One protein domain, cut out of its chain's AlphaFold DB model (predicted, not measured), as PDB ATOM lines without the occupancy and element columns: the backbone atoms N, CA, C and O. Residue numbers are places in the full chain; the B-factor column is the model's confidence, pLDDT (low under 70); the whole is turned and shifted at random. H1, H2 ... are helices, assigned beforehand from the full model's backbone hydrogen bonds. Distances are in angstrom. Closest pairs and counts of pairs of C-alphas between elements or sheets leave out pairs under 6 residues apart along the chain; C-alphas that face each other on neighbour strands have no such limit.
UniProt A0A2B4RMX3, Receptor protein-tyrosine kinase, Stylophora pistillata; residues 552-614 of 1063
ATOM      1  N   GLU A 552     -24.168 -10.778 -89.769       80.81
ATOM      2  CA  GLU A 552     -22.829 -10.190 -89.776       80.81
ATOM      3  C   GLU A 552     -22.801  -8.818 -90.467       80.81
ATOM      4  O   GLU A 552     -22.314  -7.839 -89.893       80.81
ATOM      5  N   ILE A 553     -23.426  -8.692 -91.646       81.75
ATOM      6  CA  ILE A 553     -23.588  -7.397 -92.328       81.75
ATOM      7  C   ILE A 553     -24.443  -6.456 -91.477       81.75
ATOM      8  O   ILE A 553     -24.153  -5.262 -91.395       81.75
ATOM      9  N   SER A 554     -25.475  -6.974 -90.813       78.56
ATOM     10  CA  SER A 554     -26.338  -6.195 -89.914       78.56
ATOM     11  C   SER A 554     -25.586  -5.664 -88.689       78.56
ATOM     12  O   SER A 554     -25.736  -4.491 -88.327       78.56
ATOM     13  N   SER A 555     -24.697  -6.471 -88.111       81.12
ATOM     14  CA  SER A 555     -23.791  -6.070 -87.032       81.12
ATOM     15  C   SER A 555     -22.784  -5.014 -87.504       81.12
ATOM     16  O   SER A 555     -22.643  -3.964 -86.875       81.12
ATOM     17  N   ALA A 556     -22.167  -5.203 -88.675       83.00
ATOM     18  CA  ALA A 556     -21.249  -4.227 -89.265       83.00
ATOM     19  C   ALA A 556     -21.946  -2.892 -89.606       83.00
ATOM     20  O   ALA A 556     -21.398  -1.816 -89.355       83.00
ATOM     21  N   MET A 557     -23.183  -2.931 -90.120       79.19
ATOM     22  CA  MET A 557     -24.009  -1.738 -90.357       79.19
ATOM     23  C   MET A 557     -24.305  -0.979 -89.060       79.19
ATOM     24  O   MET A 557     -24.259   0.253 -89.053       79.19
ATOM     25  N   SER A 558     -24.569  -1.705 -87.973       79.88
ATOM     26  CA  SER A 558     -24.817  -1.130 -86.647       79.88
ATOM     27  C   SER A 558     -23.548  -0.498 -86.069       79.88
ATOM     28  O   SER A 558     -23.572   0.661 -85.655       79.88
ATOM     29  N   ARG A 559     -22.404  -1.191 -86.156       81.62
ATOM     30  CA  ARG A 559     -21.087  -0.676 -85.734       81.62
ATOM     31  C   ARG A 559     -20.662   0.569 -86.510       81.62
ATOM     32  O   ARG A 559     -20.081   1.470 -85.920       81.62
ATOM     33  N   ARG A 560     -21.008   0.679 -87.800       88.56
ATOM     34  CA  ARG A 560     -20.784   1.885 -88.621       88.56
ATOM     35  C   ARG A 560     -21.590   3.099 -88.139       88.56
ATOM     36  O   ARG A 560     -21.143   4.231 -88.319       88.56
ATOM     37  N   ASN A 561     -22.766   2.906 -87.542       81.44
ATOM     38  CA  ASN A 561     -23.595   4.029 -87.089       81.44
ATOM     39  C   ASN A 561     -22.975   4.762 -85.885       81.44
ATOM     40  O   ASN A 561     -23.180   5.963 -85.746       81.44
ATOM     41  N   ILE A 562     -22.163   4.085 -85.069       82.56
ATOM     42  CA  ILE A 562     -21.471   4.680 -83.916       82.56
ATOM     43  C   ILE A 562     -20.509   5.815 -84.338       82.56
ATOM     44  O   ILE A 562     -20.704   6.943 -83.881       82.56
ATOM     45  N   PRO A 563     -19.518   5.606 -85.233       80.06
ATOM     46  CA  PRO A 563     -18.651   6.685 -85.703       80.06
ATOM     47  C   PRO A 563     -19.394   7.720 -86.558       80.06
ATOM     48  O   PRO A 563     -19.006   8.882 -86.552       80.06
ATOM     49  N   PHE A 564     -20.494   7.352 -87.232       80.81
ATOM     50  CA  PHE A 564     -21.350   8.326 -87.923       80.81
ATOM     51  C   PHE A 564     -21.992   9.318 -86.946       80.81
ATOM     52  O   PHE A 564     -21.968  10.523 -87.183       80.81
ATOM     53  N   MET A 565     -22.531   8.821 -85.828       83.38
ATOM     54  CA  MET A 565     -23.110   9.671 -84.787       83.38
ATOM     55  C   MET A 565     -22.037  10.492 -84.065       83.38
ATOM     56  O   MET A 565     -22.285  11.655 -83.758       83.38
ATOM     57  N   LYS A 566     -20.834   9.935 -83.847       81.75
ATOM     58  CA  LYS A 566     -19.686  10.688 -83.309       81.75
ATOM     59  C   LYS A 566     -19.253  11.823 -84.242       81.75
ATOM     60  O   LYS A 566     -19.104  12.939 -83.769       81.75
ATOM     61  N   PHE A 567     -19.149  11.575 -85.549       83.25
ATOM     62  CA  PHE A 567     -18.876  12.617 -86.546       83.25
ATOM     63  C   PHE A 567     -19.979  13.683 -86.589       83.25
ATOM     64  O   PHE A 567     -19.684  14.869 -86.604       83.25
ATOM     65  N   LYS A 568     -21.257  13.277 -86.554       77.69
ATOM     66  CA  LYS A 568     -22.388  14.218 -86.576       77.69
ATOM     67  C   LYS A 568     -22.437  15.115 -85.331       77.69
ATOM     68  O   LYS A 568     -22.954  16.222 -85.411       77.69
ATOM     69  N   ARG A 569     -21.932  14.630 -84.192       81.00
ATOM     70  CA  ARG A 569     -21.806  15.406 -82.947       81.00
ATOM     71  C   ARG A 569     -20.537  16.258 -82.903       81.00
ATOM     72  O   ARG A 569     -20.573  17.331 -82.320       81.00
ATOM     73  N   ASN A 570     -19.433  15.779 -83.474       78.00
ATOM     74  CA  ASN A 570     -18.155  16.483 -83.513       78.00
ATOM     75  C   ASN A 570     -17.447  16.220 -84.854       78.00
ATOM     76  O   ASN A 570     -16.876  15.143 -85.082       78.00
ATOM     77  N   THR A 571     -17.524  17.201 -85.752       77.69
ATOM     78  CA  THR A 571     -17.077  17.115 -87.145       77.69
ATOM     79  C   THR A 571     -15.567  17.313 -87.254       77.69
ATOM     80  O   THR A 571     -15.095  18.387 -87.607       77.69
ATOM     81  N   THR A 572     -14.806  16.260 -86.952       86.69
ATOM     82  CA  THR A 572     -13.347  16.212 -87.138       86.69
ATOM     83  C   THR A 572     -12.950  15.203 -88.213       86.69
ATOM     84  O   THR A 572     -13.629  14.189 -88.420       86.69
ATOM     85  N   ASP A 573     -11.800  15.429 -88.851       79.69
ATOM     86  CA  ASP A 573     -11.252  14.532 -89.878       79.69
ATOM     87  C   ASP A 573     -10.949  13.127 -89.338       79.69
ATOM     88  O   ASP A 573     -11.131  12.128 -90.040       79.69
ATOM     89  N   GLY A 574     -10.569  13.018 -88.061       83.00
ATOM     90  CA  GLY A 574     -10.388  11.736 -87.374       83.00
ATOM     91  C   GLY A 574     -11.689  10.928 -87.282       83.00
ATOM     92  O   GLY A 574     -11.722   9.749 -87.650       83.00
ATOM     93  N   ASN A 575     -12.787  11.575 -86.874       83.44
ATOM     94  CA  ASN A 575     -14.109  10.944 -86.787       83.44
ATOM     95  C   ASN A 575     -14.651  10.570 -88.174       83.44
ATOM     96  O   ASN A 575     -15.220   9.487 -88.358       83.44
ATOM     97  N   TRP A 576     -14.423  11.429 -89.172       78.62
ATOM     98  CA  TRP A 576     -14.780  11.152 -90.561       78.62
ATOM     99  C   TRP A 576     -14.010   9.955 -91.125       78.62
ATOM    100  O   TRP A 576     -14.610   9.060 -91.726       78.62
ATOM    101  N   ASN A 577     -12.703   9.868 -90.871       86.50
ATOM    102  CA  ASN A 577     -11.876   8.739 -91.297       86.50
ATOM    103  C   ASN A 577     -12.305   7.425 -90.634       86.50
ATOM    104  O   ASN A 577     -12.351   6.385 -91.298       86.50
ATOM    105  N   GLN A 578     -12.693   7.457 -89.357       83.38
ATOM    106  CA  GLN A 578     -13.216   6.279 -88.664       83.38
ATOM    107  C   GLN A 578     -14.561   5.820 -89.251       83.38
ATOM    108  O   GLN A 578     -14.759   4.623 -89.493       83.38
ATOM    109  N   TYR A 579     -15.463   6.757 -89.563       86.50
ATOM    110  CA  TYR A 579     -16.701   6.452 -90.282       86.50
ATOM    111  C   TYR A 579     -16.421   5.900 -91.684       86.50
ATOM    112  O   TYR A 579     -17.011   4.890 -92.069       86.50
ATOM    113  N   LYS A 580     -15.489   6.499 -92.434       84.56
ATOM    114  CA  LYS A 580     -15.108   6.077 -93.790       84.56
ATOM    115  C   LYS A 580     -14.556   4.652 -93.800       84.56
ATOM    116  O   LYS A 580     -14.993   3.861 -94.638       84.56
ATOM    117  N   LYS A 581     -13.692   4.289 -92.839       87.69
ATOM    118  CA  LYS A 581     -13.198   2.910 -92.651       87.69
ATOM    119  C   LYS A 581     -14.356   1.926 -92.452       87.69
ATOM    120  O   LYS A 581     -14.463   0.949 -93.191       87.69
ATOM    121  N   GLN A 582     -15.280   2.224 -91.538       85.81
ATOM    122  CA  GLN A 582     -16.434   1.356 -91.264       85.81
ATOM    123  C   GLN A 582     -17.441   1.306 -92.424       85.81
ATOM    124  O   GLN A 582     -17.999   0.256 -92.740       85.81
ATOM    125  N   ARG A 583     -17.660   2.423 -93.121       86.94
ATOM    126  CA  ARG A 583     -18.507   2.499 -94.319       86.94
ATOM    127  C   ARG A 583     -17.936   1.642 -95.446       86.94
ATOM    128  O   ARG A 583     -18.695   0.935 -96.109       86.94
ATOM    129  N   ASN A 584     -16.621   1.698 -95.654       86.25
ATOM    130  CA  ASN A 584     -15.937   0.902 -96.666       86.25
ATOM    131  C   ASN A 584     -16.024  -0.590 -96.327       86.25
ATOM    132  O   ASN A 584     -16.439  -1.354 -97.191       86.25
ATOM    133  N   LEU A 585     -15.785  -0.985 -95.070       85.81
ATOM    134  CA  LEU A 585     -15.952  -2.369 -94.608       85.81
ATOM    135  C   LEU A 585     -17.364  -2.908 -94.887       85.81
ATOM    136  O   LEU A 585     -17.521  -3.944 -95.528       85.81
ATOM    137  N   VAL A 586     -18.405  -2.168 -94.490       83.31
ATOM    138  CA  VAL A 586     -19.808  -2.542 -94.756       83.31
ATOM    139  C   VAL A 586     -20.091  -2.656 -96.256       83.31
ATOM    140  O   VAL A 586     -20.861  -3.517 -96.681       83.31
ATOM    141  N   THR A 587     -19.492  -1.788 -97.070       80.75
ATOM    142  CA  THR A 587     -19.664  -1.808 -98.529       80.75
ATOM    143  C   THR A 587     -18.998  -3.036 -99.146       80.75
ATOM    144  O   THR A 587     -19.609  -3.689 -99.990       80.75
ATOM    145  N   THR A 588     -17.788  -3.379 -98.700       82.56
ATOM    146  CA  THR A 588     -17.058  -4.577 -99.132       82.56
ATOM    147  C   THR A 588     -17.818  -5.845 -98.760       82.56
ATOM    148  O   THR A 588     -18.080  -6.662 -99.638       82.56
ATOM    149  N   LEU A 589     -18.274  -5.965 -97.509       84.38
ATOM    150  CA  LEU A 589     -19.073  -7.112 -97.069       84.38
ATOM    151  C   LEU A 589     -20.343  -7.253 -97.920       84.38
ATOM    152  O   LEU A 589     -20.588  -8.304 -98.497       84.38
ATOM    153  N   LYS A 590     -21.108  -6.173 -98.117       79.50
ATOM    154  CA  LYS A 590     -22.311  -6.222 -98.965       79.50
ATOM    155  C   LYS A 590     -22.031  -6.689-100.391       79.50
ATOM    156  O   LYS A 590     -22.846  -7.418-100.942       79.50
ATOM    157  N   ARG A 591     -20.919  -6.262-100.994       77.50
ATOM    158  CA  ARG A 591     -20.533  -6.688-102.348       77.50
ATOM    159  C   ARG A 591     -20.152  -8.164-102.384       77.50
ATOM    160  O   ARG A 591     -20.621  -8.865-103.273       77.50
ATOM    161  N   ASN A 592     -19.364  -8.629-101.418       81.69
ATOM    162  CA  ASN A 592     -18.910 -10.017-101.360       81.69
ATOM    163  C   ASN A 592     -20.085 -10.982-101.180       81.69
ATOM    164  O   ASN A 592     -20.239 -11.890-101.986       81.69
ATOM    165  N   TYR A 593     -20.972 -10.736-100.212       83.00
ATOM    166  CA  TYR A 593     -22.125 -11.618 -99.978       83.00
ATOM    167  C   TYR A 593     -23.144 -11.582-101.120       83.00
ATOM    168  O   TYR A 593     -23.713 -12.611-101.464       83.00
ATOM    169  N   MET A 594     -23.350 -10.421-101.750       80.00
ATOM    170  CA  MET A 594     -24.196 -10.322-102.942       80.00
ATOM    171  C   MET A 594     -23.603 -11.110-104.116       80.00
ATOM    172  O   MET A 594     -24.329 -11.829-104.796       80.00
ATOM    173  N   LYS A 595     -22.281 -11.019-104.325       79.44
ATOM    174  CA  LYS A 595     -21.563 -11.798-105.343       79.44
ATOM    175  C   LYS A 595     -21.695 -13.298-105.073       79.44
ATOM    176  O   LYS A 595     -22.091 -14.028-105.973       79.44
ATOM    177  N   SER A 596     -21.418 -13.744-103.848       83.25
ATOM    178  CA  SER A 596     -21.541 -15.153-103.456       83.25
ATOM    179  C   SER A 596     -22.960 -15.683-103.652       83.25
ATOM    180  O   SER A 596     -23.122 -16.755-104.221       83.25
ATOM    181  N   TYR A 597     -23.980 -14.909-103.266       84.75
ATOM    182  CA  TYR A 597     -25.381 -15.284-103.453       84.75
ATOM    183  C   TYR A 597     -25.726 -15.526-104.927       84.75
ATOM    184  O   TYR A 597     -26.326 -16.545-105.249       84.75
ATOM    185  N   PHE A 598     -25.333 -14.626-105.835       80.31
ATOM    186  CA  PHE A 598     -25.646 -14.800-107.256       80.31
ATOM    187  C   PHE A 598     -24.817 -15.896-107.929       80.31
ATOM    188  O   PHE A 598     -25.354 -16.578-108.794       80.31
ATOM    189  N   ILE A 599     -23.562 -16.108-107.512       81.38
ATOM    190  CA  ILE A 599     -22.744 -17.238-107.987       81.38
ATOM    191  C   ILE A 599     -23.394 -18.562-107.579       81.38
ATOM    192  O   ILE A 599     -23.606 -19.432-108.420       81.38
ATOM    193  N   GLN A 600     -23.776 -18.689-106.309       81.94
ATOM    194  CA  GLN A 600     -24.454 -19.876-105.800       81.94
ATOM    195  C   GLN A 600     -25.808 -20.078-106.492       81.94
ATOM    196  O   GLN A 600     -26.087 -21.161-106.992       81.94
ATOM    197  N   ALA A 601     -26.612 -19.018-106.621       81.25
ATOM    198  CA  ALA A 601     -27.885 -19.086-107.327       81.25
ATOM    199  C   ALA A 601     -27.716 -19.492-108.798       81.25
ATOM    200  O   ALA A 601     -28.570 -20.208-109.305       81.25
ATOM    201  N   SER A 602     -26.645 -19.072-109.482       78.38
ATOM    202  CA  SER A 602     -26.372 -19.511-110.856       78.38
ATOM    203  C   SER A 602     -25.901 -20.963-110.949       78.38
ATOM    204  O   SER A 602     -26.240 -21.631-111.915       78.38
ATOM    205  N   ALA A 603     -25.159 -21.455-109.952       79.94
ATOM    206  CA  ALA A 603     -24.647 -22.824-109.932       79.94
ATOM    207  C   ALA A 603     -25.718 -23.857-109.537       79.94
ATOM    208  O   ALA A 603     -25.670 -24.994-109.987       79.94
ATOM    209  N   GLU A 604     -26.681 -23.467-108.697       78.19
ATOM    210  CA  GLU A 604     -27.754 -24.347-108.212       78.19
ATOM    211  C   GLU A 604     -28.959 -24.446-109.159       78.19
ATOM    212  O   GLU A 604     -29.766 -25.359-109.012       78.19
ATOM    213  N   CYS A 605     -29.133 -23.503-110.092       79.06
ATOM    214  CA  CYS A 605     -30.270 -23.521-111.015       79.06
ATOM    215  C   CYS A 605     -29.929 -24.353-112.257       79.06
ATOM    216  O   CYS A 605     -29.026 -23.997-113.010       79.06
ATOM    217  N   THR A 606     -30.688 -25.418-112.512       70.69
ATOM    218  CA  THR A 606     -30.518 -26.284-113.696       70.69
ATOM    219  C   THR A 606     -31.073 -25.649-114.971       70.69
ATOM    220  O   THR A 606     -30.623 -25.960-116.073       70.69
ATOM    221  N   HIS A 607     -32.031 -24.725-114.830       70.12
ATOM    222  CA  HIS A 607     -32.669 -24.029-115.943       70.12
ATOM    223  C   HIS A 607     -32.605 -22.498-115.791       70.12
ATOM    224  O   HIS A 607     -32.862 -21.972-114.700       70.12
ATOM    225  N   PRO A 608     -32.365 -21.741-116.885       67.81
ATOM    226  CA  PRO A 608     -32.276 -20.274-116.854       67.81
ATOM    227  C   PRO A 608     -33.504 -19.573-116.245       67.81
ATOM    228  O   PRO A 608     -33.386 -18.509-115.633       67.81
ATOM    229  N   GLY A 609     -34.688 -20.185-116.364       66.25
ATOM    230  CA  GLY A 609     -35.934 -19.665-115.799       66.25
ATOM    231  C   GLY A 609     -35.964 -19.626-114.265       66.25
ATOM    232  O   GLY A 609     -36.580 -18.728-113.691       66.25
ATOM    233  N   GLU A 610     -35.280 -20.542-113.577       74.81
ATOM    234  CA  GLU A 610     -35.225 -20.564-112.107       74.81
ATOM    235  C   GLU A 610     -34.317 -19.469-111.554       74.81
ATOM    236  O   GLU A 610     -34.681 -18.756-110.612       74.81
ATOM    237  N   PHE A 611     -33.171 -19.263-112.206       78.94
ATOM    238  CA  PHE A 611     -32.292 -18.138-111.914       78.94
ATOM    239  C   PHE A 611     -33.026 -16.809-112.140       78.94
ATOM    240  O   PHE A 611     -32.982 -15.912-111.293       78.94
ATOM    241  N   TRP A 612     -33.790 -16.707-113.235       73.75
ATOM    242  CA  TRP A 612     -34.596 -15.524-113.526       73.75
ATOM    243  C   TRP A 612     -35.671 -15.260-112.465       73.75
ATOM    244  O   TRP A 612     -35.858 -14.111-112.073       73.75
ATOM    245  N   LYS A 613     -36.325 -16.293-111.918       75.94
ATOM    246  CA  LYS A 613     -37.278 -16.143-110.799       75.94
ATOM    247  C   LYS A 613     -36.620 -15.581-109.533       75.94
ATOM    248  O   LYS A 613     -37.239 -14.764-108.854       75.94
ATOM    249  N   LYS A 614     -35.370 -15.957-109.236       76.31
ATOM    250  CA  LYS A 614     -34.594 -15.404-108.105       76.31
ATOM    251  C   LYS A 614     -34.115 -13.965-108.368       76.31
ATOM    252  O   LYS A 614     -34.016 -13.169-107.436       76.31
TER     253      LYS A 614
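Overview. This is residues 552 to 614 of the 1063 residues of the protein "Receptor protein-tyrosine kinase" of Stylophora pistillata (UniProt A0A2B4RMX3). One long helix, H2, makes the length of a rod; H1 folds back along its first half as a helical hairpin, and the short H3 turns back at its other end. The printed part has 63 residues with three named helices in the order H1, H2, H3 and no named strand: all helix. It is extended, with a radius of gyration of the C-alphas of 17.3 A and spans of 54 by 16 by 14 A.

Along the chain. Find C-alpha 573 at (-11.252, 14.532, -89.878); from there H2 runs 46.0 A to residue 604. Before it, H1, residues 552 to 569, starts at (-22.829, -10.190, -89.776) and is 26.5 A long. H3, residues 608 to 614, ends at (-34.594, -15.404, -108.105).

Arrangement. Look at Pro 563 and Tyr 579, the closest C-alphas of H1 and H2, 5.0 A apart. These helices touch, H2 with residues 575 to 590 alone, at a shallow tilt of 21 degrees, opposite ways. H2 and H3, also a hairpin, only just touch, with 3 pairs of C-alphas within 8 A, H2 with residues 601 to 602 alone; the closest are those of Ser 602 and Phe 611, 6.2 A. Their tilt is steep, 40 degrees, opposite ways. H1 and H3 are apart. Every O i to N i+4 pair is within hydrogen-bond range in H2 and H3, and 12 of 14 in H1.

Size, cuts and confidence. The C-alphas of Asn 570 and His 607, the two farthest apart, are 53.9 A from each other. Both links are tight, and the printed part has no cut. Mean pLDDT of the printed part is 80.7; look for low confidence at residues 608 to 609, under 70.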